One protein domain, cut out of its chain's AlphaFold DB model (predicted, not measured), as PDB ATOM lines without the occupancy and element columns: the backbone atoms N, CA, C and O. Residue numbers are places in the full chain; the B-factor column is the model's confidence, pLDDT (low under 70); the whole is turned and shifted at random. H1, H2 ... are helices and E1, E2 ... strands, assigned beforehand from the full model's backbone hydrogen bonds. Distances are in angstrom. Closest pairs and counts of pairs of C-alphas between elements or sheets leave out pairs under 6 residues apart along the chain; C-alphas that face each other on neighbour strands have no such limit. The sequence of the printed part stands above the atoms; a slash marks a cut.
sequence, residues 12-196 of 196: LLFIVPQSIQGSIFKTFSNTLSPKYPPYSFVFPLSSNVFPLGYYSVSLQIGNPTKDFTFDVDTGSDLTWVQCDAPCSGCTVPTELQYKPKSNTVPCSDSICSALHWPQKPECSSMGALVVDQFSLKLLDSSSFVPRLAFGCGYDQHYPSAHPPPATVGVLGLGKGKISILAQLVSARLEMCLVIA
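This is residues 12 to 196 of the 196 residues of the protein "Peptidase A1 domain-containing protein" of Brassica oleracea (UniProt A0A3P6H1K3). A small closed barrel of six strands, E3, E4, E8, E5, E7 and E6, makes the core. From its strand E3 the sheet runs on through E2, E9 and E1 as a three-strand extension, with helix H1 packed on the side of that extension away from the barrel; the short helices H2 and H3 pack outside, and long unnamed stretches gather mostly towards the end opposite H1. The printed part has 185 residues with three named helices and nine named strands, in the order E1 H1 E2 E3 E4 E5 H2 E6 E7 E8 H3 E9; the sheet is mixed, and the class is mixed, helices and strands, with under half of the residues in named elements. The whole is compact, with a radius of gyration of the C-alphas of 17.0 A and spans of 48 by 39 by 33 A.

Round the closed barrel run E3, residues 54 to 61, E4, residues 66 to 73, E8, residues 169 to 172, E5, residues 80 to 82, E7, residues 147 to 153, and E6, residues 127 to 137, which is again the neighbour of E3. E3 and E4 form an antiparallel hairpin, with N 59 and O 68 at 2.8 A. E4 and E8 are parallel, with N 171 and O 71 at 2.8 A. E8 and E5 are antiparallel, with N 80 and O 170 at 3.0 A. E5 and E7 are parallel, with N 153 and O 81 at 2.8 A. E7 and E6 form an antiparallel hairpin, with N 152 and O 128 at 2.7 A. E6 bends by 57 degrees at residue 131 and is antiparallel to E3, with N 135 and O 60 at 2.8 A. E2, residues 40 to 48, is the antiparallel neighbour of E3, with N 46 and O 56 at 2.8 A; E2, E3 and E4 form a meander, each strand the antiparallel neighbour of the one before. E9, residues 190 to 195, lies on the other side of E2 and is parallel to it, with N 45 and O 194 at 2.9 A. E1, residues 12 to 15, is parallel to E9, with N 193 and O 12 at 3.0 A. Outside the barrel, H1, residues 21 to 31, is on the sheet at a height of 9.4 A and only just over E9, on which 3 of its C-alphas fall. H3, residues 180 to 186, is on it at a height of 4.8 A, over none of the strands; the closest C-alphas of H3 and E9, Leu 184 and Glu 190, are 6.6 A apart. H2, residues 110 to 113, is on it too, and its closest C-alpha to E6 is Cys 112, 6.8 A from that of Leu 129. In H1 and H3 every O i to N i+4 pair is within hydrogen-bond range; H2 is too short for one.

E6 is the longest strand, 28.5 A from C-alpha 127 at (33.830, 8.687, -66.036) to C-alpha 137. E2 measures 25.6 A, E3 21.8 A, E4 21.2 A, E7 18.5 A and E9 16.6 A. H1 measures 15.1 A. E1 begins at C-alpha 12 (32.142, -16.995, -49.130), and E9 ends at C-alpha 195 (41.355, -18.768, -54.948).

The two C-alphas farthest apart, those of Ser 19 and Lys 120, are 49.4 A apart. The printed part has no cut. Long links join E5 to H2, H2 to E6 and E7 to E8. The mean pLDDT of the printed part is 78.5, and 55 residues are under 70, among them residues 12 to 40 and 117 to 125.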
ATOM      1  N   LEU A  12      31.363 -15.853 -49.582       61.84
ATOM      2  CA  LEU A  12      32.142 -16.995 -49.130       61.84
ATOM      3  C   LEU A  12      33.456 -17.039 -49.917       61.84
ATOM      4  O   LEU A  12      33.456 -17.035 -51.150       61.84
ATOM      5  N   LEU A  13      34.578 -17.075 -49.193       59.19
ATOM      6  CA  LEU A  13      35.912 -17.255 -49.761       59.19
ATOM      7  C   LEU A  13      36.414 -18.657 -49.425       59.19
ATOM      8  O   LEU A  13      36.572 -18.991 -48.250       59.19
ATOM      9  N   PHE A  14      36.713 -19.449 -50.452       62.47
ATOM     10  CA  PHE A  14      37.352 -20.752 -50.292       62.47
ATOM     11  C   PHE A  14      38.726 -20.748 -50.967       62.47
ATOM     12  O   PHE A  14      38.872 -20.313 -52.109       62.47
ATOM     13  N   ILE A  15      39.738 -21.249 -50.260       58.50
ATOM     14  CA  ILE A  15      41.066 -21.508 -50.826       58.50
ATOM     15  C   ILE A  15      41.071 -22.967 -51.269       58.50
ATOM     16  O   ILE A  15      40.871 -23.857 -50.440       58.50
ATOM     17  N   VAL A  16      41.256 -23.215 -52.566       57.09
ATOM     18  CA  VAL A  16      41.174 -24.564 -53.129       57.09
ATOM     19  C   VAL A  16      42.390 -24.826 -54.020       57.09
ATOM     20  O   VAL A  16      42.565 -24.112 -54.998       57.09
ATOM     21  N   PRO A  17      43.205 -25.864 -53.749       50.94
ATOM     22  CA  PRO A  17      44.288 -26.253 -54.645       50.94
ATOM     23  C   PRO A  17      43.776 -26.534 -56.064       50.94
ATOM     24  O   PRO A  17      42.802 -27.274 -56.244       50.94
ATOM     25  N   GLN A  18      44.475 -26.008 -57.071       54.16
ATOM     26  CA  GLN A  18      44.116 -26.106 -58.493       54.16
ATOM     27  C   GLN A  18      43.803 -27.546 -58.967       54.16
ATOM     28  O   GLN A  18      42.928 -27.754 -59.805       54.16
ATOM     29  N   SER A  19      44.452 -28.563 -58.384       51.53
ATOM     30  CA  SER A  19      44.252 -29.986 -58.714       51.53
ATOM     31  C   SER A  19      42.893 -30.560 -58.297       51.53
ATOM     32  O   SER A  19      42.447 -31.553 -58.868       51.53
ATOM     33  N   ILE A  20      42.223 -29.954 -57.312       56.91
ATOM     34  CA  ILE A  20      40.948 -30.436 -56.759       56.91
ATOM     35  C   ILE A  20      39.787 -29.467 -56.990       56.91
ATOM     36  O   ILE A  20      38.664 -29.758 -56.574       56.91
ATOM     37  N   GLN A  21      40.022 -28.373 -57.722       53.97
ATOM     38  CA  GLN A  21      39.021 -27.362 -58.064       53.97
ATOM     39  C   GLN A  21      37.756 -28.000 -58.666       53.97
ATOM     40  O   GLN A  21      36.662 -27.807 -58.147       53.97
ATOM     41  N   GLY A  22      37.884 -28.860 -59.682       54.03
ATOM     42  CA  GLY A  22      36.729 -29.517 -60.314       54.03
ATOM     43  C   GLY A  22      35.924 -30.443 -59.384       54.03
ATOM     44  O   GLY A  22      34.694 -30.471 -59.450       54.03
ATOM     45  N   SER A  23      36.595 -31.173 -58.487       54.91
ATOM     46  CA  SER A  23      35.937 -32.065 -57.516       54.91
ATOM     47  C   SER A  23      35.274 -31.299 -56.377       54.91
ATOM     48  O   SER A  23      34.189 -31.673 -55.931       54.91
ATOM     49  N   ILE A  24      35.884 -30.205 -55.923       55.22
ATOM     50  CA  ILE A  24      35.334 -29.364 -54.861       55.22
ATOM     51  C   ILE A  24      34.143 -28.551 -55.366       55.22
ATOM     52  O   ILE A  24      33.136 -28.504 -54.672       55.22
ATOM     53  N   PHE A  25      34.177 -28.024 -56.592       56.38
ATOM     54  CA  PHE A  25      32.999 -27.403 -57.214       56.38
ATOM     55  C   PHE A  25      31.805 -28.369 -57.282       56.38
ATOM     56  O   PHE A  25      30.689 -27.999 -56.917       56.38
ATOM     57  N   LYS A  26      32.040 -29.628 -57.683       53.72
ATOM     58  CA  LYS A  26      31.008 -30.681 -57.661       53.72
ATOM     59  C   LYS A  26      30.522 -30.990 -56.246       53.72
ATOM     60  O   LYS A  26      29.329 -31.174 -56.034       53.72
ATOM     61  N   THR A  27      31.434 -31.031 -55.278       52.31
ATOM     62  CA  THR A  27      31.099 -31.308 -53.876       52.31
ATOM     63  C   THR A  27      30.281 -30.167 -53.271       52.31
ATOM     64  O   THR A  27      29.246 -30.435 -52.675       52.31
ATOM     65  N   PHE A  28      30.658 -28.904 -53.487       55.53
ATOM     66  CA  PHE A  28      29.879 -27.741 -53.050       55.53
ATOM     67  C   PHE A  28      28.480 -27.736 -53.661       55.53
ATOM     68  O   PHE A  28      27.515 -27.604 -52.917       55.53
ATOM     69  N   SER A  29      28.367 -27.980 -54.971       53.34
ATOM     70  CA  SER A  29      27.074 -28.122 -55.657       53.34
ATOM     71  C   SER A  29      26.176 -29.176 -54.988       53.34
ATOM     72  O   SER A  29      25.006 -28.923 -54.721       53.34
ATOM     73  N   ASN A  30      26.749 -30.323 -54.605       49.72
ATOM     74  CA  ASN A  30      26.017 -31.417 -53.960       49.72
ATOM     75  C   ASN A  30      25.737 -31.204 -52.456       49.72
ATOM     76  O   ASN A  30      24.874 -31.883 -51.904       49.72
ATOM     77  N   THR A  31      26.472 -30.313 -51.779       49.31
ATOM     78  CA  THR A  31      26.380 -30.098 -50.315       49.31
ATOM     79  C   THR A  31      25.586 -28.836 -49.951       49.31
ATOM     80  O   THR A  31      25.253 -28.629 -48.782       49.31
ATOM     81  N   LEU A  32      25.256 -27.988 -50.933       49.59
ATOM     82  CA  LEU A  32      24.389 -26.823 -50.755       49.59
ATOM     83  C   LEU A  32      22.984 -27.284 -50.321       49.59
ATOM     84  O   LEU A  32      22.169 -27.769 -51.098       49.59
ATOM     85  N   SER A  33      22.728 -27.150 -49.019       44.00
ATOM     86  CA  SER A  33      21.422 -27.339 -48.381       44.00
ATOM     87  C   SER A  33      20.391 -26.360 -48.982       44.00
ATOM     88  O   SER A  33      20.793 -25.262 -49.371       44.00
ATOM     89  N   PRO A  34      19.070 -26.646 -48.974       47.66
ATOM     90  CA  PRO A  34      18.009 -25.767 -49.514       47.66
ATOM     91  C   PRO A  34      17.907 -24.359 -48.882       47.66
ATOM     92  O   PRO A  34      16.980 -23.610 -49.177       47.66
ATOM     93  N   LYS A  35      18.835 -23.999 -47.987       41.81
ATOM     94  CA  LYS A  35      18.981 -22.680 -47.362       41.81
ATOM     95  C   LYS A  35      19.764 -21.662 -48.197       41.81
ATOM     96  O   LYS A  35      19.664 -20.479 -47.888       41.81
ATOM     97  N   TYR A  36      20.539 -22.092 -49.192       49.03
ATOM     98  CA  TYR A  36      21.268 -21.185 -50.080       49.03
ATOM     99  C   TYR A  36      20.406 -20.838 -51.305       49.03
ATOM    100  O   TYR A  36      19.634 -21.688 -51.757       49.03
ATOM    101  N   PRO A  37      20.464 -19.595 -51.818       51.34
ATOM    102  CA  PRO A  37      19.689 -19.191 -52.982       51.34
ATOM    103  C   PRO A  37      19.999 -20.112 -54.174       51.34
ATOM    104  O   PRO A  37      21.137 -20.550 -54.328       51.34
ATOM    105  N   PRO A  38      19.013 -20.393 -55.043       54.31
ATOM    106  CA  PRO A  38      19.114 -21.401 -56.107       54.31
ATOM    107  C   PRO A  38      20.195 -21.129 -57.170       54.31
ATOM    108  O   PRO A  38      20.365 -21.937 -58.078       54.31
ATOM    109  N   TYR A  39      20.929 -20.016 -57.071       64.31
ATOM    110  CA  TYR A  39      21.883 -19.551 -58.068       64.31
ATOM    111  C   TYR A  39      23.172 -19.043 -57.406       64.31
ATOM    112  O   TYR A  39      23.356 -17.842 -57.181       64.31
ATOM    113  N   SER A  40      24.073 -19.972 -57.096       65.38
ATOM    114  CA  SER A  40      25.448 -19.660 -56.694       65.38
ATOM    115  C   SER A  40      26.372 -19.707 -57.911       65.38
ATOM    116  O   SER A  40      26.325 -20.644 -58.715       65.38
ATOM    117  N   PHE A  41      27.243 -18.713 -58.037       73.25
ATOM    118  CA  PHE A  41      28.281 -18.650 -59.069       73.25
ATOM    119  C   PHE A  41      29.647 -18.541 -58.405       73.25
ATOM    120  O   PHE A  41      29.794 -17.989 -57.312       73.25
ATOM    121  N   VAL A  42      30.651 -19.094 -59.080       69.25
ATOM    122  CA  VAL A  42      32.018 -19.095 -58.580       69.25
ATOM    123  C   VAL A  42      32.925 -18.383 -59.556       69.25
ATOM    124  O   VAL A  42      32.996 -18.744 -60.731       69.25
ATOM    125  N   PHE A  43      33.673 -17.423 -59.031       76.69
ATOM    126  CA  PHE A  43      34.738 -16.773 -59.769       76.69
ATOM    127  C   PHE A  43      36.089 -17.399 -59.421       76.69
ATOM    128  O   PHE A  43      36.515 -17.304 -58.264       76.69
ATOM    129  N   PRO A  44      36.763 -18.049 -60.388       72.94
ATOM    130  CA  PRO A  44      38.130 -18.496 -60.198       72.94
ATOM    131  C   PRO A  44      39.052 -17.276 -60.198       72.94
ATOM    132  O   PRO A  44      39.138 -16.547 -61.187       72.94
ATOM    133  N   LEU A  45      39.730 -17.055 -59.078       79.62
ATOM    134  CA  LEU A  45      40.729 -16.007 -58.966       79.62
ATOM    135  C   LEU A  45      42.059 -16.512 -59.510       79.62
ATOM    136  O   LEU A  45      42.548 -17.565 -59.107       79.62
ATOM    137  N   SER A  46      42.649 -15.734 -60.409       77.94
ATOM    138  CA  SER A  46      44.052 -15.866 -60.782       77.94
ATOM    139  C   SER A  46      44.887 -15.096 -59.768       77.94
ATOM    140  O   SER A  46      44.539 -13.978 -59.389       77.94
ATOM    141  N   SER A  47      45.981 -15.685 -59.294       67.38
ATOM    142  CA  SER A  47      46.817 -15.063 -58.271       67.38
ATOM    143  C   SER A  47      48.219 -14.766 -58.802       67.38
ATOM    144  O   SER A  47      48.839 -15.582 -59.481       67.38
ATOM    145  N   ASN A  48      48.729 -13.573 -58.489       65.06
ATOM    146  CA  ASN A  48      50.150 -13.243 -58.592       65.06
ATOM    147  C   ASN A  48      50.612 -12.763 -57.211       65.06
ATOM    148  O   ASN A  48      50.885 -11.586 -56.976       65.06
ATOM    149  N   VAL A  49      50.600 -13.706 -56.260       62.62
ATOM    150  CA  VAL A  49      50.832 -13.443 -54.829       62.62
ATOM    151  C   VAL A  49      52.266 -12.974 -54.563       62.62
ATOM    152  O   VAL A  49      52.500 -12.226 -53.618       62.62
ATOM    153  N   PHE A  50      53.224 -13.354 -55.411       48.72
ATOM    154  CA  PHE A  50      54.608 -12.899 -55.320       48.72
ATOM    155  C   PHE A  50      55.189 -12.628 -56.718       48.72
ATOM    156  O   PHE A  50      55.105 -13.514 -57.568       48.72
ATOM    157  N   PRO A  51      55.820 -11.459 -56.961       61.88
ATOM    158  CA  PRO A  51      56.128 -10.386 -56.002       61.88
ATOM    159  C   PRO A  51      55.029  -9.318 -55.857       61.88
ATOM    160  O   PRO A  51      55.182  -8.413 -55.043       61.88
ATOM    161  N   LEU A  52      53.959  -9.376 -56.658       65.44
ATOM    162  CA  LEU A  52      53.045  -8.241 -56.828       65.44
ATOM    163  C   LEU A  52      51.934  -8.178 -55.769       65.44
ATOM    164  O   LEU A  52      51.561  -7.086 -55.358       65.44
ATOM    165  N   GLY A  53      51.455  -9.323 -55.276       69.75
ATOM    166  CA  GLY A  53      50.509  -9.379 -54.157       69.75
ATOM    167  C   GLY A  53      49.050  -9.081 -54.519       69.75
ATOM    168  O   GLY A  53      48.298  -8.677 -53.635       69.75
ATOM    169  N   TYR A  54      48.641  -9.296 -55.775       73.94
ATOM    170  CA  TYR A  54      47.274  -9.024 -56.250       73.94
ATOM    171  C   TYR A  54      46.542 -10.298 -56.703       73.94
ATOM    172  O   TYR A  54      47.164 -11.271 -57.154       73.94
ATOM    173  N   TYR A  55      45.211 -10.270 -56.598       81.94
ATOM    174  CA  TYR A  55      44.298 -11.288 -57.126       81.94
ATOM    175  C   TYR A  55      43.493 -10.678 -58.259       81.94
ATOM    176  O   TYR A  55      42.942  -9.594 -58.105       81.94
ATOM    177  N   SER A  56      43.373 -11.398 -59.368       86.94
ATOM    178  CA  SER A  56      42.576 -10.961 -60.499       86.94
ATOM    179  C   SER A  56      41.493 -11.962 -60.869       86.94
ATOM    180  O   SER A  56      41.568 -13.152 -60.566       86.94
ATOM    181  N   VAL A  57      40.454 -11.468 -61.529       88.75
ATOM    182  CA  VAL A  57      39.327 -12.265 -62.015       88.75
ATOM    183  C   VAL A  57      38.969 -11.842 -63.428       88.75
ATOM    184  O   VAL A  57      38.977 -10.653 -63.734       88.75
ATOM    185  N   SER A  58      38.633 -12.799 -64.289       90.94
ATOM    186  CA  SER A  58      38.127 -12.506 -65.631       90.94
ATOM    187  C   SER A  58      36.603 -12.600 -65.645       90.94
ATOM    188  O   SER A  58      36.038 -13.630 -65.274       90.94
ATOM    189  N   LEU A  59      35.940 -11.522 -66.064       92.50
ATOM    190  CA  LEU A  59      34.488 -11.428 -66.202       92.50
ATOM    191  C   LEU A  59      34.112 -11.162 -67.657       92.50
ATOM    192  O   LEU A  59      34.809 -10.442 -68.369       92.50
ATOM    193  N   GLN A  60      32.974 -11.706 -68.073       94.62
ATOM    194  CA  GLN A  60      32.445 -11.538 -69.419       94.62
ATOM    195  C   GLN A  60      31.378 -10.452 -69.456       94.62
ATOM    196  O   GLN A  60      30.361 -10.590 -68.780       94.62
ATOM    197  N   ILE A  61      31.588  -9.405 -70.257       96.25
ATOM    198  CA  ILE A  61      30.684  -8.247 -70.340       96.25
ATOM    199  C   ILE A  61      30.264  -7.987 -71.791       96.25
ATOM    200  O   ILE A  61      31.079  -8.079 -72.714       96.25
ATOM    201  N   GLY A  62      28.996  -7.622 -71.980       95.06
ATOM    202  CA  GLY A  62      28.429  -7.132 -73.233       95.06
ATOM    203  C   GLY A  62      27.780  -8.199 -74.116       95.06
ATOM    204  O   GLY A  62      27.774  -9.388 -73.813       95.06
ATOM    205  N   ASN A  63      27.222  -7.743 -75.240       92.31
ATOM    206  CA  ASN A  63      26.719  -8.583 -76.329       92.31
ATOM    207  C   ASN A  63      27.214  -8.028 -77.692       92.31
ATOM    208  O   ASN A  63      26.869  -6.886 -78.032       92.31
ATOM    209  N   PRO A  64      28.050  -8.750 -78.467       92.75
ATOM    210  CA  PRO A  64      28.688 -10.023 -78.117       92.75
ATOM    211  C   PRO A  64      29.592  -9.882 -76.887       92.75
ATOM    212  O   PRO A  64      30.103  -8.794 -76.609       92.75
ATOM    213  N   THR A  65      29.751 -10.975 -76.151       93.12
ATOM    214  CA  THR A  65      30.500 -11.016 -74.896       93.12
ATOM    215  C   THR A  65      32.001 -10.861 -75.120       93.12
ATOM    216  O   THR A  65      32.555 -11.428 -76.062       93.12
ATOM    217  N   LYS A  66      32.666 -10.124 -74.227       94.81
ATOM    218  CA  LYS A  66      34.124  -9.954 -74.204       94.81
ATOM    219  C   LYS A  66      34.668 -10.187 -72.794       94.81
ATOM    220  O   LYS A  66      34.028  -9.788 -71.822       94.81
ATOM    221  N   ASP A  67      35.835 -10.820 -72.703       94.00
ATOM    222  CA  ASP A  67      36.532 -11.065 -71.437       94.00
ATOM    223  C   ASP A  67      37.283  -9.810 -70.969       94.00
ATOM    224  O   ASP A  67      38.008  -9.169 -71.734       94.00
ATOM    225  N   PHE A  68      37.137  -9.488 -69.687       94.06
ATOM    226  CA  PHE A  68      37.786  -8.367 -69.018       94.06
ATOM    227  C   PHE A  68      38.400  -8.850 -67.706       94.06
ATOM    228  O   PHE A  68      37.711  -9.460 -66.891       94.06
ATOM    229  N   THR A  69      39.690  -8.585 -67.494       92.25
ATOM    230  CA  THR A  69      40.400  -8.983 -66.271       92.25
ATOM    231  C   THR A  69      40.447  -7.825 -65.287       92.25
ATOM    232  O   THR A  69      40.958  -6.759 -65.624       92.25
ATOM    233  N   PHE A  70      39.957  -8.059 -64.075       91.88
ATOM    234  CA  PHE A  70      39.823  -7.087 -62.997       91.88
ATOM    235  C   PHE A  70      40.773  -7.408 -61.855       91.88
ATOM    236  O   PHE A  70      40.933  -8.581 -61.523       91.88
ATOM    237  N   ASP A  71      41.339  -6.385 -61.226       89.56
ATOM    238  CA  ASP A  71      41.932  -6.506 -59.894       89.56
ATOM    239  C   ASP A  71      40.823  -6.583 -58.836       89.56
ATOM    240  O   ASP A  71      39.787  -5.928 -58.968       89.56
ATOM    241  N   VAL A  72      40.991  -7.410 -57.807       88.38
ATOM    242  CA  VAL A  72      39.960  -7.615 -56.782       88.38
ATOM    243  C   VAL A  72      40.188  -6.667 -55.611       88.38
ATOM    244  O   VAL A  72      41.150  -6.820 -54.861       88.38
ATOM    245  N   ASP A  73      39.244  -5.753 -55.384       87.19
ATOM    246  CA  ASP A  73      39.305  -4.784 -54.292       87.19
ATOM    247  C   ASP A  73      38.103  -4.932 -53.352       87.19
ATOM    248  O   ASP A  73      36.952  -4.671 -53.695       87.19
ATOM    249  N   THR A  74      38.374  -5.348 -52.116       86.56
ATOM    250  CA  THR A  74      37.343  -5.491 -51.070       86.56
ATOM    251  C   THR A  74      37.050  -4.196 -50.314       86.56
ATOM    252  O   THR A  74      36.111  -4.156 -49.519       86.56
ATOM    253  N   GLY A  75      37.846  -3.149 -50.545       85.56
ATOM    254  CA  GLY A  75      37.714  -1.839 -49.918       85.56
ATOM    255  C   GLY A  75      36.849  -0.852 -50.701       85.56
ATOM    256  O   GLY A  75      36.423   0.144 -50.118       85.56
ATOM    257  N   SER A  76      36.562  -1.112 -51.980       87.62
ATOM    258  CA  SER A  76      35.753  -0.234 -52.832       87.62
ATOM    259  C   SER A  76      34.374  -0.811 -53.144       87.62
ATOM    260  O   SER A  76      34.201  -2.000 -53.405       87.62
ATOM    261  N   ASP A  77      33.362   0.059 -53.127       90.31
ATOM    262  CA  ASP A  77      31.989  -0.324 -53.456       90.31
ATOM    263  C   ASP A  77      31.763  -0.427 -54.969       90.31
ATOM    264  O   ASP A  77      31.028  -1.298 -55.418       90.31
ATOM    265  N   LEU A  78      32.367   0.453 -55.772       92.56
ATOM    266  CA  LEU A  78      32.131   0.514 -57.214       92.56
ATOM    267  C   LEU A  78      33.084  -0.415 -57.975       92.56
ATOM    268  O   LEU A  78      34.290  -0.191 -57.988       92.56
ATOM    269  N   THR A  79      32.529  -1.380 -58.709       95.06
ATOM    270  CA  THR A  79      33.246  -2.040 -59.810       95.06
ATOM    271  C   THR A  79      33.348  -1.098 -60.994       95.06
ATOM    272  O   THR A  79      32.342  -0.496 -61.372       95.06
ATOM    273  N   TRP A  80      34.519  -0.998 -61.619       94.19
ATOM    274  CA  TRP A  80      34.723  -0.131 -62.777       94.19
ATOM    275  C   TRP A  80      35.731  -0.696 -63.781       94.19
ATOM    276  O   TRP A  80      36.558  -1.539 -63.440       94.19
ATOM    277  N   VAL A  81      35.654  -0.215 -65.025       94.44
ATOM    278  CA  VAL A  81      36.556  -0.546 -66.140       94.44
ATOM    279  C   VAL A  81      37.089   0.709 -66.821       94.44
ATOM    280  O   VAL A  81      36.415   1.737 -66.871       94.44
ATOM    281  N   GLN A  82      38.282   0.600 -67.395       93.12
ATOM    282  CA  GLN A  82      38.840   1.540 -68.356       93.12
ATOM    283  C   GLN A  82      38.032   1.478 -69.650       93.12
ATOM    284  O   GLN A  82      37.844   0.400 -70.232       93.12
ATOM    285  N   CYS A  83      37.549   2.633 -70.093       92.31
ATOM    286  CA  CYS A  83      36.688   2.725 -71.257       92.31
ATOM    287  C   CYS A  83      37.381   3.324 -72.474       92.31
ATOM    288  O   CYS A  83      38.135   4.279 -72.339       92.31
ATOM    289  N   ASP A  84      36.994   2.829 -73.654       90.00
ATOM    290  CA  ASP A  84      37.223   3.445 -74.966       90.00
ATOM    291  C   ASP A  84      36.323   4.686 -75.117       90.00
ATOM    292  O   ASP A  84      35.385   4.755 -75.912       90.00
ATOM    293  N   ALA A  85      36.562   5.642 -74.234       80.25
ATOM    294  CA  ALA A  85      36.370   7.062 -74.457       80.25
ATOM    295  C   ALA A  85      37.787   7.660 -74.549       80.25
ATOM    296  O   ALA A  85      38.732   6.949 -74.218       80.25
ATOM    297  N   PRO A  86      37.992   8.909 -75.003       76.56
ATOM    298  CA  PRO A  86      39.316   9.534 -75.000       76.56
ATOM    299  C   PRO A  86      39.961   9.416 -73.611       76.56
ATOM    300  O   PRO A  86      39.641  10.201 -72.724       76.56
ATOM    301  N   CYS A  87      40.789   8.383 -73.415       78.00
ATOM    302  CA  CYS A  87      41.210   7.977 -72.086       78.00
ATOM    303  C   CYS A  87      42.601   8.501 -71.796       78.00
ATOM    304  O   CYS A  87      43.562   8.118 -72.471       78.00
ATOM    305  N   SER A  88      42.725   9.334 -70.767       81.38
ATOM    306  CA  SER A  88      44.026   9.748 -70.262       81.38
ATOM    307  C   SER A  88      44.497   8.800 -69.160       81.38
ATOM    308  O   SER A  88      43.760   8.488 -68.227       81.38
ATOM    309  N   GLY A  89      45.738   8.321 -69.258       80.38
ATOM    310  CA  GLY A  89      46.337   7.461 -68.233       80.38
ATOM    311  C   GLY A  89      45.869   6.001 -68.239       80.38
ATOM    312  O   GLY A  89      46.235   5.259 -67.333       80.38
ATOM    313  N   CYS A  90      45.102   5.545 -69.236       85.56
ATOM    314  CA  CYS A  90      44.785   4.122 -69.380       85.56
ATOM    315  C   CYS A  90      46.056   3.256 -69.489       85.56
ATOM    316  O   CYS A  90      47.032   3.622 -70.144       85.56
ATOM    317  N   THR A  91      46.031   2.085 -68.858       85.12
ATOM    318  CA  THR A  91      47.164   1.148 -68.770       85.12
ATOM    319  C   THR A  91      47.053  -0.015 -69.747       85.12
ATOM    320  O   THR A  91      48.026  -0.745 -69.942       85.12
ATOM    321  N   VAL A  92      45.885  -0.189 -70.374       87.50
ATOM    322  CA  VAL A  92      45.634  -1.238 -71.367       87.50
ATOM    323  C   VAL A  92      45.356  -0.645 -72.757       87.50
ATOM    324  O   VAL A  92      44.783   0.446 -72.848       87.50
ATOM    325  N   PRO A  93      45.715  -1.357 -73.845       88.62
ATOM    326  CA  PRO A  93      45.381  -0.957 -75.213       88.62
ATOM    327  C   PRO A  93      43.876  -0.760 -75.426       88.62
ATOM    328  O   PRO A  93      43.061  -1.439 -74.794       88.62
ATOM    329  N   THR A  94      43.501   0.126 -76.350       88.44
ATOM    330  CA  THR A  94      42.103   0.468 -76.665       88.44
ATOM    331  C   THR A  94      41.260  -0.754 -77.035       88.44
ATOM    332  O   THR A  94      40.097  -0.848 -76.651       88.44
ATOM    333  N   GLU A  95      41.844  -1.758 -77.690       89.88
ATOM    334  CA  GLU A  95      41.160  -3.000 -78.067       89.88
ATOM    335  C   GLU A  95      40.750  -3.833 -76.852       89.88
ATOM    336  O   GLU A  95      39.819  -4.634 -76.950       89.88
ATOM    337  N   LEU A  96      41.425  -3.654 -75.711       90.94
ATOM    338  CA  LEU A  96      41.112  -4.308 -74.443       90.94
ATOM    339  C   LEU A  96      40.183  -3.469 -73.562       90.94
ATOM    340  O   LEU A  96      39.508  -4.053 -72.722       90.94
ATOM    341  N   GLN A  97      40.033  -2.171 -73.817       92.75
ATOM    342  CA  GLN A  97      39.113  -1.297 -73.084       92.75
ATOM    343  C   GLN A  97      37.638  -1.645 -73.359       92.75
ATOM    344  O   GLN A  97      37.284  -2.293 -74.357       92.75
ATOM    345  N   TYR A  98      36.757  -1.267 -72.432       94.81
ATOM    346  CA  TYR A  98      35.315  -1.423 -72.601       94.81
ATOM    347  C   TYR A  98      34.765  -0.306 -73.485       94.81
ATOM    348  O   TYR A  98      35.046   0.863 -73.249       94.81
ATOM    349  N   LYS A  99      33.939  -0.644 -74.476       93.19
ATOM    350  CA  LYS A  99      33.315   0.346 -75.354       93.19
ATOM    351  C   LYS A  99      31.842   0.532 -74.984       93.19
ATOM    352  O   LYS A  99      31.059  -0.385 -75.246       93.19
ATOM    353  N   PRO A 100      31.445   1.691 -74.427       91.12
ATOM    354  CA  PRO A 100      30.045   1.981 -74.135       91.12
ATOM    355  C   PRO A 100      29.176   1.932 -75.396       91.12
ATOM    356  O   PRO A 100      29.588   2.367 -76.473       91.12
ATOM    357  N   LYS A 101      27.950   1.423 -75.261       90.00
ATOM    358  CA  LYS A 101      26.984   1.252 -76.362       90.00
ATOM    359  C   LYS A 101      25.660   1.939 -76.032       90.00
ATOM    360  O   LYS A 101      24.630   1.281 -75.915       90.00
ATOM    361  N   SER A 102      25.697   3.261 -75.846       91.06
ATOM    362  CA  SER A 102      24.521   4.073 -75.470       91.06
ATOM    363  C   SER A 102      23.774   3.526 -74.246       91.06
ATOM    364  O   SER A 102      22.550   3.557 -74.174       91.06
ATOM    365  N   ASN A 103      24.529   2.992 -73.291       94.75
ATOM    366  CA  ASN A 103      24.044   2.296 -72.103       94.75
ATOM    367  C   ASN A 103      24.432   3.023 -70.807       94.75
ATOM    368  O   ASN A 103      24.528   2.421 -69.736       94.75
ATOM    369  N   THR A 104      24.687   4.322 -70.927       93.44
ATOM    370  CA  THR A 104      24.981   5.218 -69.815       93.44
ATOM    371  C   THR A 104      23.752   5.386 -68.933       93.44
ATOM    372  O   THR A 104      22.640   5.593 -69.421       93.44
ATOM    373  N   VAL A 105      23.962   5.321 -67.625       92.19
ATOM    374  CA  VAL A 105      22.928   5.541 -66.619       92.19
ATOM    375  C   VAL A 105      22.816   7.040 -66.334       92.19
ATOM    376  O   VAL A 105      23.825   7.669 -66.009       92.19
ATOM    377  N   PRO A 106      21.614   7.635 -66.421       89.81
ATOM    378  CA  PRO A 106      21.404   9.022 -66.032       89.81
ATOM    379  C   PRO A 106      21.659   9.241 -64.538       89.81
ATOM    380  O   PRO A 106      21.305   8.413 -63.704       89.81
ATOM    381  N   CYS A 107      22.168  10.415 -64.180       85.81
ATOM    382  CA  CYS A 107      22.409  10.786 -62.785       85.81
ATOM    383  C   CYS A 107      21.175  10.781 -61.882       85.81
ATOM    384  O   CYS A 107      21.278  10.549 -60.679       85.81
ATOM    385  N   SER A 108      20.005  11.041 -62.462       86.38
ATOM    386  CA  SER A 108      18.727  10.975 -61.760       86.38
ATOM    387  C   SER A 108      18.310   9.548 -61.403       86.38
ATOM    388  O   SER A 108      17.374   9.378 -60.623       86.38
ATOM    389  N   ASP A 109      18.970   8.525 -61.955       90.69
ATOM    390  CA  ASP A 109      18.704   7.144 -61.588       90.69
ATOM    391  C   ASP A 109      19.113   6.889 -60.131       90.69
ATOM    392  O   ASP A 109      20.171   7.314 -59.650       90.69
ATOM    393  N   SER A 110      18.263   6.148 -59.426       89.12
ATOM    394  CA  SER A 110      18.489   5.704 -58.054       89.12
ATOM    395  C   SER A 110      19.824   4.977 -57.863       89.12
ATOM    396  O   SER A 110      20.473   5.160 -56.830       89.12
ATOM    397  N   ILE A 111      20.266   4.194 -58.855       89.19
ATOM    398  CA  ILE A 111      21.527   3.452 -58.776       89.19
ATOM    399  C   ILE A 111      22.734   4.388 -58.900       89.19
ATOM    400  O   ILE A 111      23.716   4.221 -58.185       89.19
ATOM    401  N   CYS A 112      22.636   5.441 -59.718       88.25
ATOM    402  CA  CYS A 112      23.672   6.467 -59.805       88.25
ATOM    403  C   CYS A 112      23.725   7.312 -58.525       88.25
ATOM    404  O   CYS A 112      24.797   7.550 -57.974       88.25
ATOM    405  N   SER A 113      22.566   7.661 -57.964       83.44
ATOM    406  CA  SER A 113      22.484   8.379 -56.685       83.44
ATOM    407  C   SER A 113      23.096   7.593 -55.516       83.44
ATOM    408  O   SER A 113      23.620   8.190 -54.574       83.44
ATOM    409  N   ALA A 114      23.073   6.257 -55.572       83.81
ATOM    410  CA  ALA A 114      23.689   5.402 -54.561       83.81
ATOM    411  C   ALA A 114      25.224   5.510 -54.519       83.81
ATOM    412  O   ALA A 114      25.802   5.224 -53.471       83.81
ATOM    413  N   LEU A 115      25.868   5.942 -55.611       79.44
ATOM    414  CA  LEU A 115      27.318   6.150 -55.669       79.44
ATOM    415  C   LEU A 115      27.775   7.299 -54.764       79.44
ATOM    416  O   LEU A 115      28.858   7.248 -54.190       79.44
ATOM    417  N   HIS A 116      26.949   8.334 -54.631       70.75
ATOM    418  CA  HIS A 116      27.326   9.566 -53.948       70.75
ATOM    419  C   HIS A 116      26.889   9.610 -52.482       70.75
ATOM    420  O   HIS A 116      27.214  10.562 -51.782       70.75
ATOM    421  N   TRP A 117      26.195   8.583 -51.981       62.47
ATOM    422  CA  TRP A 117      25.682   8.561 -50.611       62.47
ATOM    423  C   TRP A 117      26.808   8.657 -49.561       62.47
ATOM    424  O   TRP A 117      27.754   7.871 -49.624       62.47
ATOM    425  N   PRO A 118      26.707   9.541 -48.543       57.50
ATOM    426  CA  PRO A 118      25.565  10.393 -48.166       57.50
ATOM    427  C   PRO A 118      25.562  11.805 -48.788       57.50
ATOM    428  O   PRO A 118      24.711  12.625 -48.446       57.50
ATOM    429  N   GLN A 119      26.520  12.122 -49.654       61.22
ATOM    430  CA  GLN A 119      26.638  13.419 -50.315       61.22
ATOM    431  C   GLN A 119      25.652  13.536 -51.492       61.22
ATOM    432  O   GLN A 119      25.118  12.548 -52.001       61.22
ATOM    433  N   LYS A 120      25.358  14.772 -51.912       60.25
ATOM    434  CA  LYS A 120      24.548  14.997 -53.117       60.25
ATOM    435  C   LYS A 120      25.331  14.518 -54.345       60.25
ATOM    436  O   LYS A 120      26.548  14.680 -54.358       60.25
ATOM    437  N   PRO A 121      24.656  13.965 -55.368       59.25
ATOM    438  CA  PRO A 121      25.324  13.537 -56.585       59.25
ATOM    439  C   PRO A 121      25.939  14.736 -57.309       59.25
ATOM    440  O   PRO A 121      25.246  15.494 -57.986       59.25
ATOM    441  N   GLU A 122      27.247  14.917 -57.152       59.25
ATOM    442  CA  GLU A 122      28.046  15.732 -58.057       59.25
ATOM    443  C   GLU A 122      28.388  14.872 -59.269       59.25
ATOM    444  O   GLU A 122      29.329  14.084 -59.265       59.25
ATOM    445  N   CYS A 123      27.604  15.032 -60.331       62.38
ATOM    446  CA  CYS A 123      27.807  14.336 -61.600       62.38
ATOM    447  C   CYS A 123      28.906  14.949 -62.478       62.38
ATOM    448  O   CYS A 123      28.823  14.933 -63.703       62.38
ATOM    449  N   SER A 124      29.935  15.507 -61.845       56.22
ATOM    450  CA  SER A 124      31.161  15.940 -62.504       56.22
ATOM    451  C   SER A 124      32.208  14.849 -62.302       56.22
ATOM    452  O   SER A 124      33.043  14.940 -61.405       56.22
ATOM    453  N   SER A 125      32.123  13.773 -63.080       61.34
ATOM    454  CA  SER A 125      32.983  12.598 -62.924       61.34
ATOM    455  C   SER A 125      33.977  12.447 -64.076       61.34
ATOM    456  O   SER A 125      33.656  12.713 -65.230       61.34
ATOM    457  N   MET A 126      35.170  11.926 -63.769       73.56
ATOM    458  CA  MET A 126      36.175  11.447 -64.740       73.56
ATOM    459  C   MET A 126      35.747  10.122 -65.413       73.56
ATOM    460  O   MET A 126      36.552   9.219 -65.643       73.56
ATOM    461  N   GLY A 127      34.447   9.947 -65.639       86.81
ATOM    462  CA  GLY A 127      33.830   8.687 -66.036       86.81
ATOM    463  C   GLY A 127      32.308   8.773 -66.053       86.81
ATOM    464  O   GLY A 127      31.732   9.824 -65.773       86.81
ATOM    465  N   ALA A 128      31.651   7.657 -66.341       90.00
ATOM    466  CA  ALA A 128      30.200   7.528 -66.287       90.00
ATOM    467  C   ALA A 128      29.784   6.190 -65.676       90.00
ATOM    468  O   ALA A 128      30.534   5.218 -65.712       90.00
ATOM    469  N   LEU A 129      28.568   6.116 -65.147       93.06
ATOM    470  CA  LEU A 129      27.966   4.835 -64.795       93.06
ATOM    471  C   LEU A 129      27.304   4.240 -66.041       93.06
ATOM    472  O   LEU A 129      26.614   4.944 -66.778       93.06
ATOM    473  N   VAL A 130      27.504   2.950 -66.284       95.25
ATOM    474  CA  VAL A 130      26.897   2.215 -67.400       95.25
ATOM    475  C   VAL A 130      26.222   0.953 -66.882       95.25
ATOM    476  O   VAL A 130      26.578   0.454 -65.818       95.25
ATOM    477  N   VAL A 131      25.251   0.432 -67.631       96.75
ATOM    478  CA  VAL A 131      24.621  -0.868 -67.359       96.75
ATOM    479  C   VAL A 131      24.813  -1.777 -68.559       96.75
ATOM    480  O   VAL A 131      24.464  -1.416 -69.681       96.75
ATOM    481  N   ASP A 132      25.340  -2.975 -68.340       97.38
ATOM    482  CA  ASP A 132      25.503  -3.969 -69.401       97.38
ATOM    483  C   ASP A 132      25.315  -5.392 -68.866       97.38
ATOM    484  O   ASP A 132      25.167  -5.622 -67.665       97.38
ATOM    485  N   GLN A 133      25.267  -6.347 -69.787       96.06
ATOM    486  CA  GLN A 133      25.103  -7.767 -69.524       96.06
ATOM    487  C   GLN A 133      26.413  -8.377 -69.036       96.06
ATOM    488  O   GLN A 133      27.432  -8.265 -69.712       96.06
ATOM    489  N   PHE A 134      26.370  -9.071 -67.903       94.50
ATOM    490  CA  PHE A 134      27.467  -9.903 -67.420       94.50
ATOM    491  C   PHE A 134      27.133 -11.354 -67.725       94.50
ATOM    492  O   PHE A 134      26.074 -11.811 -67.331       94.50
ATOM    493  N   SER A 135      27.989 -12.103 -68.409       92.44
ATOM    494  CA  SER A 135      27.765 -13.545 -68.578       92.44
ATOM    495  C   SER A 135      28.390 -14.300 -67.414       92.44
ATOM    496  O   SER A 135      29.610 -14.387 -67.296       92.44
ATOM    497  N   LEU A 136      27.541 -14.823 -66.531       87.06
ATOM    498  CA  LEU A 136      27.940 -15.561 -65.339       87.06
ATOM    499  C   LEU A 136      27.672 -17.049 -65.539       87.06
ATOM    500  O   LEU A 136      26.575 -17.445 -65.930       87.06
ATOM    501  N   LYS A 137      28.668 -17.881 -65.237       81.81
ATOM    502  CA  LYS A 137      28.523 -19.336 -65.269       81.81
ATOM    503  C   LYS A 137      28.157 -19.847 -63.879       81.81
ATOM    504  O   LYS A 137      28.912 -19.661 -62.924       81.81
ATOM    505  N   LEU A 138      26.997 -20.484 -63.776       76.38
ATOM    506  CA  LEU A 138      26.513 -21.107 -62.550       76.38
ATOM    507  C   LEU A 138      27.189 -22.467 -62.325       76.38
ATOM    508  O   LEU A 138      27.756 -23.074 -63.240       76.38
ATOM    509  N   LEU A 139      27.125 -22.954 -61.083       71.88
ATOM    510  CA  LEU A 139      27.690 -24.252 -60.691       71.88
ATOM    511  C   LEU A 139      27.085 -25.439 -61.455       71.88
ATOM    512  O   LEU A 139      27.769 -26.431 -61.702       71.88
ATOM    513  N   ASP A 140      25.821 -25.329 -61.860       72.06
ATOM    514  CA  ASP A 140      25.109 -26.321 -62.672       72.06
ATOM    515  C   ASP A 140      25.445 -26.230 -64.174       72.06
ATOM    516  O   ASP A 140      24.839 -26.913 -64.996       72.06
ATOM    517  N   SER A 141      26.450 -25.425 -64.540       73.50
ATOM    518  CA  SER A 141      26.865 -25.117 -65.916       73.50
ATOM    519  C   SER A 141      25.859 -24.311 -66.737       73.50
ATOM    520  O   SER A 141      26.129 -24.063 -67.914       73.50
ATOM    521  N   SER A 142      24.748 -23.865 -66.148       81.00
ATOM    522  CA  SER A 142      23.857 -22.913 -66.800       81.00
ATOM    523  C   SER A 142      24.478 -21.512 -66.826       81.00
ATOM    524  O   SER A 142      25.366 -21.172 -66.036       81.00
ATOM    525  N   SER A 143      24.038 -20.697 -67.783       83.94
ATOM    526  CA  SER A 143      24.469 -19.307 -67.902       83.94
ATOM    527  C   SER A 143      23.392 -18.392 -67.345       83.94
ATOM    528  O   SER A 143      22.231 -18.473 -67.748       83.94
ATOM    529  N   PHE A 144      23.787 -17.484 -66.462       86.88
ATOM    530  CA  PHE A 144      22.947 -16.401 -65.980       86.88
ATOM    531  C   PHE A 144      23.494 -15.077 -66.508       86.88
ATOM    532  O   PHE A 144      24.692 -14.818 -66.404       86.88
ATOM    533  N   VAL A 145      22.631 -14.244 -67.095       92.12
ATOM    534  CA  VAL A 145      23.056 -13.004 -67.767       92.12
ATOM    535  C   VAL A 145      22.387 -11.779 -67.130       92.12
ATOM    536  O   VAL A 145      21.444 -11.226 -67.704       92.12
ATOM    537  N   PRO A 146      22.796 -11.356 -65.912       92.69
ATOM    538  CA  PRO A 146      22.244 -10.162 -65.296       92.69
ATOM    539  C   PRO A 146      22.712  -8.911 -66.026       92.69
ATOM    540  O   PRO A 146      23.828  -8.843 -66.539       92.69
ATOM    541  N   ARG A 147      21.869  -7.880 -65.988       95.31
ATOM    542  CA  ARG A 147      22.291  -6.514 -66.291       95.31
ATOM    543  C   ARG A 147      22.760  -5.857 -65.003       95.31
ATOM    544  O   ARG A 147      21.950  -5.692 -64.095       95.31
ATOM    545  N   LEU A 148      24.042  -5.519 -64.932       95.75
ATOM    546  CA  LEU A 148      24.659  -4.902 -63.760       95.75
ATOM    547  C   LEU A 148      25.172  -3.510 -64.122       95.75
ATOM    548  O   LEU A 148      25.651  -3.289 -65.237       95.75
ATOM    549  N   ALA A 149      25.075  -2.586 -63.172       96.12
ATOM    550  CA  ALA A 149      25.683  -1.271 -63.240       96.12
ATOM    551  C   ALA A 149      27.145  -1.325 -62.786       96.12
ATOM    552  O   ALA A 149      27.466  -1.951 -61.774       96.12
ATOM    553  N   PHE A 150      28.020  -0.637 -63.511       96.12
ATOM    554  CA  PHE A 150      29.442  -0.513 -63.197       96.12
ATOM    555  C   PHE A 150      29.997   0.806 -63.742       96.12
ATOM    556  O   PHE A 150      29.403   1.447 -64.613       96.12
ATOM    557  N   GLY A 151      31.123   1.240 -63.188       94.25
ATOM    558  CA  GLY A 151      31.813   2.452 -63.598       94.25
ATOM    559  C   GLY A 151      32.557   2.271 -64.917       94.25
ATOM    560  O   GLY A 151      33.203   1.258 -65.165       94.25
ATOM    561  N   CYS A 152      32.499   3.298 -65.744       93.19
ATOM    562  CA  CYS A 152      33.229   3.434 -66.986       93.19
ATOM    563  C   CYS A 152      34.170   4.630 -66.834       93.19
ATOM    564  O   CYS A 152      33.727   5.776 -66.879       93.19
ATOM    565  N   GLY A 153      35.441   4.362 -66.545       90.31
ATOM    566  CA  GLY A 153      36.446   5.379 -66.252       90.31
ATOM    567  C   GLY A 153      37.078   5.932 -67.524       90.31
ATOM    568  O   GLY A 153      37.553   5.158 -68.357       90.31
ATOM    569  N   TYR A 154      37.090   7.258 -67.649       86.44
ATOM    570  CA  TYR A 154      37.672   7.984 -68.779       86.44
ATOM    571  C   TYR A 154      39.075   8.481 -68.460       86.44
ATOM    572  O   TYR A 154      39.945   8.356 -69.298       86.44
ATOM    573  N   ASP A 155      39.341   8.952 -67.244       80.44
ATOM    574  CA  ASP A 155      40.685   9.396 -66.871       80.44
ATOM    575  C   ASP A 155      41.180   8.637 -65.647       80.44
ATOM    576  O   ASP A 155      40.523   8.599 -64.605       80.44
ATOM    577  N   GLN A 156      42.353   8.022 -65.781       77.62
ATOM    578  CA  GLN A 156      42.994   7.271 -64.714       77.62
ATOM    579  C   GLN A 156      44.154   8.075 -64.139       77.62
ATOM    580  O   GLN A 156      45.102   8.430 -64.841       77.62
ATOM    581  N   HIS A 157      44.090   8.343 -62.836       77.19
ATOM    582  CA  HIS A 157      45.164   8.999 -62.107       77.19
ATOM    583  C   HIS A 157      45.749   8.042 -61.073       77.19
ATOM    584  O   HIS A 157      45.051   7.601 -60.161       77.19
ATOM    585  N   TYR A 158      47.041   7.744 -61.200       72.69
ATOM    586  CA  TYR A 158      47.757   6.865 -60.279       72.69
ATOM    587  C   TYR A 158      48.720   7.703 -59.433       72.69
ATOM    588  O   TYR A 158      49.793   8.065 -59.913       72.69
ATOM    589  N   PRO A 159      48.362   8.037 -58.180       62.78
ATOM    590  CA  PRO A 159      49.210   8.854 -57.311       62.78
ATOM    591  C   PRO A 159      50.449   8.102 -56.787       62.78
ATOM    592  O   PRO A 159      51.309   8.703 -56.145       62.78
ATOM    593  N   SER A 160      50.552   6.790 -57.019       65.31
ATOM    594  CA  SER A 160      51.632   5.939 -56.512       65.31
ATOM    595  C   SER A 160      52.798   5.794 -57.491       65.31
ATOM    596  O   SER A 160      52.605   5.637 -58.690       65.31
ATOM    597  N   ALA A 161      54.020   5.714 -56.953       61.91
ATOM    598  CA  ALA A 161      55.233   5.409 -57.720       61.91
ATOM    599  C   ALA A 161      55.268   3.977 -58.297       61.91
ATOM    600  O   ALA A 161      56.089   3.681 -59.162       61.91
ATOM    601  N   HIS A 162      54.399   3.084 -57.814       64.38
ATOM    602  CA  HIS A 162      54.248   1.735 -58.351       64.38
ATOM    603  C   HIS A 162      53.161   1.731 -59.431       64.38
ATOM    604  O   HIS A 162      52.075   2.267 -59.174       64.38
ATOM    605  N   PRO A 163      53.423   1.133 -60.608       64.38
ATOM    606  CA  PRO A 163      52.407   0.990 -61.635       64.38
ATOM    607  C   PRO A 163      51.280   0.077 -61.128       64.38
ATOM    608  O   PRO A 163      51.557  -0.915 -60.444       64.38
ATOM    609  N   PRO A 164      50.015   0.398 -61.441       70.25
ATOM    610  CA  PRO A 164      48.878  -0.448 -61.091       70.25
ATOM    611  C   PRO A 164      48.979  -1.815 -61.793       70.25
ATOM    612  O   PRO A 164      49.699  -1.952 -62.792       70.25
ATOM    613  N   PRO A 165      48.232  -2.831 -61.325       72.31
ATOM    614  CA  PRO A 165      48.102  -4.093 -62.044       72.31
ATOM    615  C   PRO A 165      47.682  -3.866 -63.503       72.31
ATOM    616  O   PRO A 165      46.854  -2.998 -63.786       72.31
ATOM    617  N   ALA A 166      48.200  -4.681 -64.428       76.75
ATOM    618  CA  ALA A 166      47.833  -4.665 -65.851       76.75
ATOM    619  C   ALA A 166      46.434  -5.278 -66.087       76.75
ATOM    620  O   ALA A 166      46.254  -6.224 -66.852       76.75
ATOM    621  N   THR A 167      45.450  -4.765 -65.362       85.19
ATOM    622  CA  THR A 167      44.040  -5.143 -65.416       85.19
ATOM    623  C   THR A 167      43.261  -4.017 -66.082       85.19
ATOM    624  O   THR A 167      43.683  -2.860 -66.075       85.19
ATOM    625  N   VAL A 168      42.120  -4.343 -66.687       90.44
ATOM    626  CA  VAL A 168      41.270  -3.337 -67.341       90.44
ATOM    627  C   VAL A 168      40.472  -2.521 -66.328       90.44
ATOM    628  O   VAL A 168      39.878  -1.517 -66.692       90.44
ATOM    629  N   GLY A 169      40.449  -2.916 -65.059       91.50
ATOM    630  CA  GLY A 169      39.681  -2.233 -64.030       91.50
ATOM    631  C   GLY A 169      39.709  -2.970 -62.701       91.50
ATOM    632  O   GLY A 169      40.514  -3.878 -62.497       91.50
ATOM    633  N   VAL A 170      38.795  -2.594 -61.816       92.19
ATOM    634  CA  VAL A 170      38.710  -3.111 -60.447       92.19
ATOM    635  C   VAL A 170      37.331  -3.709 -60.203       92.19
ATOM    636  O   VAL A 170      36.316  -3.072 -60.488       92.19
ATOM    637  N   LEU A 171      37.288  -4.930 -59.669       93.75
ATOM    638  CA  LEU A 171      36.088  -5.562 -59.133       93.75
ATOM    639  C   LEU A 171      35.923  -5.120 -57.676       93.75
ATOM    640  O   LEU A 171      36.594  -5.647 -56.787       93.75
ATOM    641  N   GLY A 172      35.017  -4.169 -57.452       92.44
ATOM    642  CA  GLY A 172      34.687  -3.643 -56.132       92.44
ATOM    643  C   GLY A 172      33.752  -4.582 -55.374       92.44
ATOM    644  O   GLY A 172      32.639  -4.880 -55.821       92.44
ATOM    645  N   LEU A 173      34.206  -5.060 -54.217       90.94
ATOM    646  CA  LEU A 173      33.502  -6.016 -53.355       90.94
ATOM    647  C   LEU A 173      33.087  -5.420 -52.008       90.94
ATOM    648  O   LEU A 173      32.849  -6.143 -51.035       90.94
ATOM    649  N   GLY A 174      32.992  -4.098 -51.960       88.50
ATOM    650  CA  GLY A 174      32.466  -3.359 -50.830       88.50
ATOM    651  C   GLY A 174      30.976  -3.618 -50.572       88.50
ATOM    652  O   GLY A 174      30.274  -4.351 -51.282       88.50
ATOM    653  N   LYS A 175      30.482  -3.024 -49.484       86.38
ATOM    654  CA  LYS A 175      29.133  -3.264 -48.938       86.38
ATOM    655  C   LYS A 175      28.124  -2.181 -49.325       86.38
ATOM    656  O   LYS A 175      26.978  -2.232 -48.878       86.38
ATOM    657  N   GLY A 176      28.542  -1.195 -50.110       86.75
ATOM    658  CA  GLY A 176      27.690  -0.121 -50.592       86.75
ATOM    659  C   GLY A 176      26.591  -0.614 -51.523       86.75
ATOM    660  O   GLY A 176      26.694  -1.654 -52.168       86.75
ATOM    661  N   LYS A 177      25.520   0.174 -51.622       89.38
ATOM    662  CA  LYS A 177      24.325  -0.169 -52.410       89.38
ATOM    663  C   LYS A 177      24.593  -0.297 -53.914       89.38
ATOM    664  O   LYS A 177      23.825  -0.959 -54.601       89.38
ATOM    665  N   ILE A 178      25.652   0.345 -54.407       90.19
ATOM    666  CA  ILE A 178      26.075   0.273 -55.809       90.19
ATOM    667  C   ILE A 178      26.917  -0.973 -56.113       90.19
ATOM    668  O   ILE A 178      27.117  -1.300 -57.281       90.19
ATOM    669  N   SER A 179      27.401  -1.691 -55.095       91.81
ATOM    670  CA  SER A 179      28.341  -2.783 -55.325       91.81
ATOM    671  C   SER A 179      27.734  -3.922 -56.123       91.81
ATOM    672  O   SER A 179      26.536  -4.209 -56.036       91.81
ATOM    673  N   ILE A 180      28.577  -4.601 -56.903       92.31
ATOM    674  CA  ILE A 180      28.151  -5.770 -57.676       92.31
ATOM    675  C   ILE A 180      27.537  -6.827 -56.749       92.31
ATOM    676  O   ILE A 180      26.535  -7.440 -57.105       92.31
ATOM    677  N   LEU A 181      28.055  -6.980 -55.526       89.69
ATOM    678  CA  LEU A 181      27.471  -7.865 -54.519       89.69
ATOM    679  C   LEU A 181      26.030  -7.481 -54.167       89.69
ATOM    680  O   LEU A 181      25.154  -8.345 -54.163       89.69
ATOM    681  N   ALA A 182      25.761  -6.200 -53.903       89.62
ATOM    682  CA  ALA A 182      24.412  -5.730 -53.597       89.62
ATOM    683  C   ALA A 182      23.449  -5.951 -54.778       89.62
ATOM    684  O   ALA A 182      22.318  -6.404 -54.583       89.62
ATOM    685  N   GLN A 183      23.913  -5.702 -56.004       92.81
ATOM    686  CA  GLN A 183      23.130  -5.922 -57.221       92.81
ATOM    687  C   GLN A 183      22.814  -7.410 -57.451       92.81
ATOM    688  O   GLN A 183      21.672  -7.760 -57.751       92.81
ATOM    689  N   LEU A 184      23.791  -8.301 -57.253       88.81
ATOM    690  CA  LEU A 184      23.620  -9.752 -57.405       88.81
ATOM    691  C   LEU A 184      22.675 -10.325 -56.342       88.81
ATOM    692  O   LEU A 184      21.774 -11.094 -56.678       88.81
ATOM    693  N   VAL A 185      22.782  -9.869 -55.089       86.44
ATOM    694  CA  VAL A 185      21.839 -10.234 -54.018       86.44
ATOM    695  C   VAL A 185      20.417  -9.778 -54.360       86.44
ATOM    696  O   VAL A 185      19.468 -10.543 -54.179       86.44
ATOM    697  N   SER A 186      20.246  -8.573 -54.917       86.88
ATOM    698  CA  SER A 186      18.936  -8.097 -55.389       86.88
ATOM    699  C   SER A 186      18.376  -8.951 -56.533       86.88
ATOM    700  O   SER A 186      17.157  -9.083 -56.659       86.88
ATOM    701  N   ALA A 187      19.245  -9.558 -57.342       83.44
ATOM    702  CA  ALA A 187      18.887 -10.530 -58.374       83.44
ATOM    703  C   ALA A 187      18.712 -11.967 -57.834       83.44
ATOM    704  O   ALA A 187      18.476 -12.883 -58.618       83.44
ATOM    705  N   ARG A 188      18.772 -12.165 -56.505       81.19
ATOM    706  CA  ARG A 188      18.699 -13.465 -55.810       81.19
ATOM    707  C   ARG A 188      19.834 -14.426 -56.173       81.19
ATOM    708  O   ARG A 188      19.623 -15.637 -56.231       81.19
ATOM    709  N   LEU A 189      21.022 -13.882 -56.402       76.62
ATOM    710  CA  LEU A 189      22.231 -14.645 -56.673       76.62
ATOM    711  C   LEU A 189      23.237 -14.456 -55.536       76.62
ATOM    712  O   LEU A 189      23.313 -13.382 -54.936       76.62
ATOM    713  N   GLU A 190      24.050 -15.477 -55.288       76.75
ATOM    714  CA  GLU A 190      25.128 -15.431 -54.296       76.75
ATOM    715  C   GLU A 190      26.496 -15.644 -54.941       76.75
ATOM    716  O   GLU A 190      26.687 -16.567 -55.739       76.75
ATOM    717  N   MET A 191      27.448 -14.781 -54.578       76.38
ATOM    718  CA  MET A 191      28.808 -14.824 -55.098       76.38
ATOM    719  C   MET A 191      29.729 -15.628 -54.191       76.38
ATOM    720  O   MET A 191      29.882 -15.310 -53.012       76.38
ATOM    721  N   CYS A 192      30.447 -16.578 -54.784       71.81
ATOM    722  CA  CYS A 192      31.548 -17.279 -54.141       71.81
ATOM    723  C   CYS A 192      32.860 -16.975 -54.873       71.81
ATOM    724  O   CYS A 192      32.953 -17.101 -56.096       71.81
ATOM    725  N   LEU A 193      33.900 -16.605 -54.128       69.56
ATOM    726  CA  LEU A 193      35.249 -16.455 -54.676       69.56
ATOM    727  C   LEU A 193      36.061 -17.694 -54.332       69.56
ATOM    728  O   LEU A 193      36.123 -18.104 -53.169       69.56
ATOM    729  N   VAL A 194      36.699 -18.275 -55.344       66.56
ATOM    730  CA  VAL A 194      37.610 -19.401 -55.152       66.56
ATOM    731  C   VAL A 194      38.997 -18.984 -55.605       66.56
ATOM    732  O   VAL A 194      39.205 -18.667 -56.774       66.56
ATOM    733  N   ILE A 195      39.936 -18.980 -54.662       61.72
ATOM    734  CA  ILE A 195      41.355 -18.768 -54.948       61.72
ATOM    735  C   ILE A 195      41.933 -20.106 -55.409       61.72
ATOM    736  O   ILE A 195      41.862 -21.076 -54.646       61.72
ATOM    737  N   ALA A 196      42.451 -20.133 -56.641       54.41
ATOM    738  CA  ALA A 196      43.154 -21.270 -57.237       54.41
ATOM    739  C   ALA A 196      44.670 -21.207 -56.988       54.41
ATOM    740  O   ALA A 196      45.217 -20.077 -56.914       54.41
TER     741      ALA A 196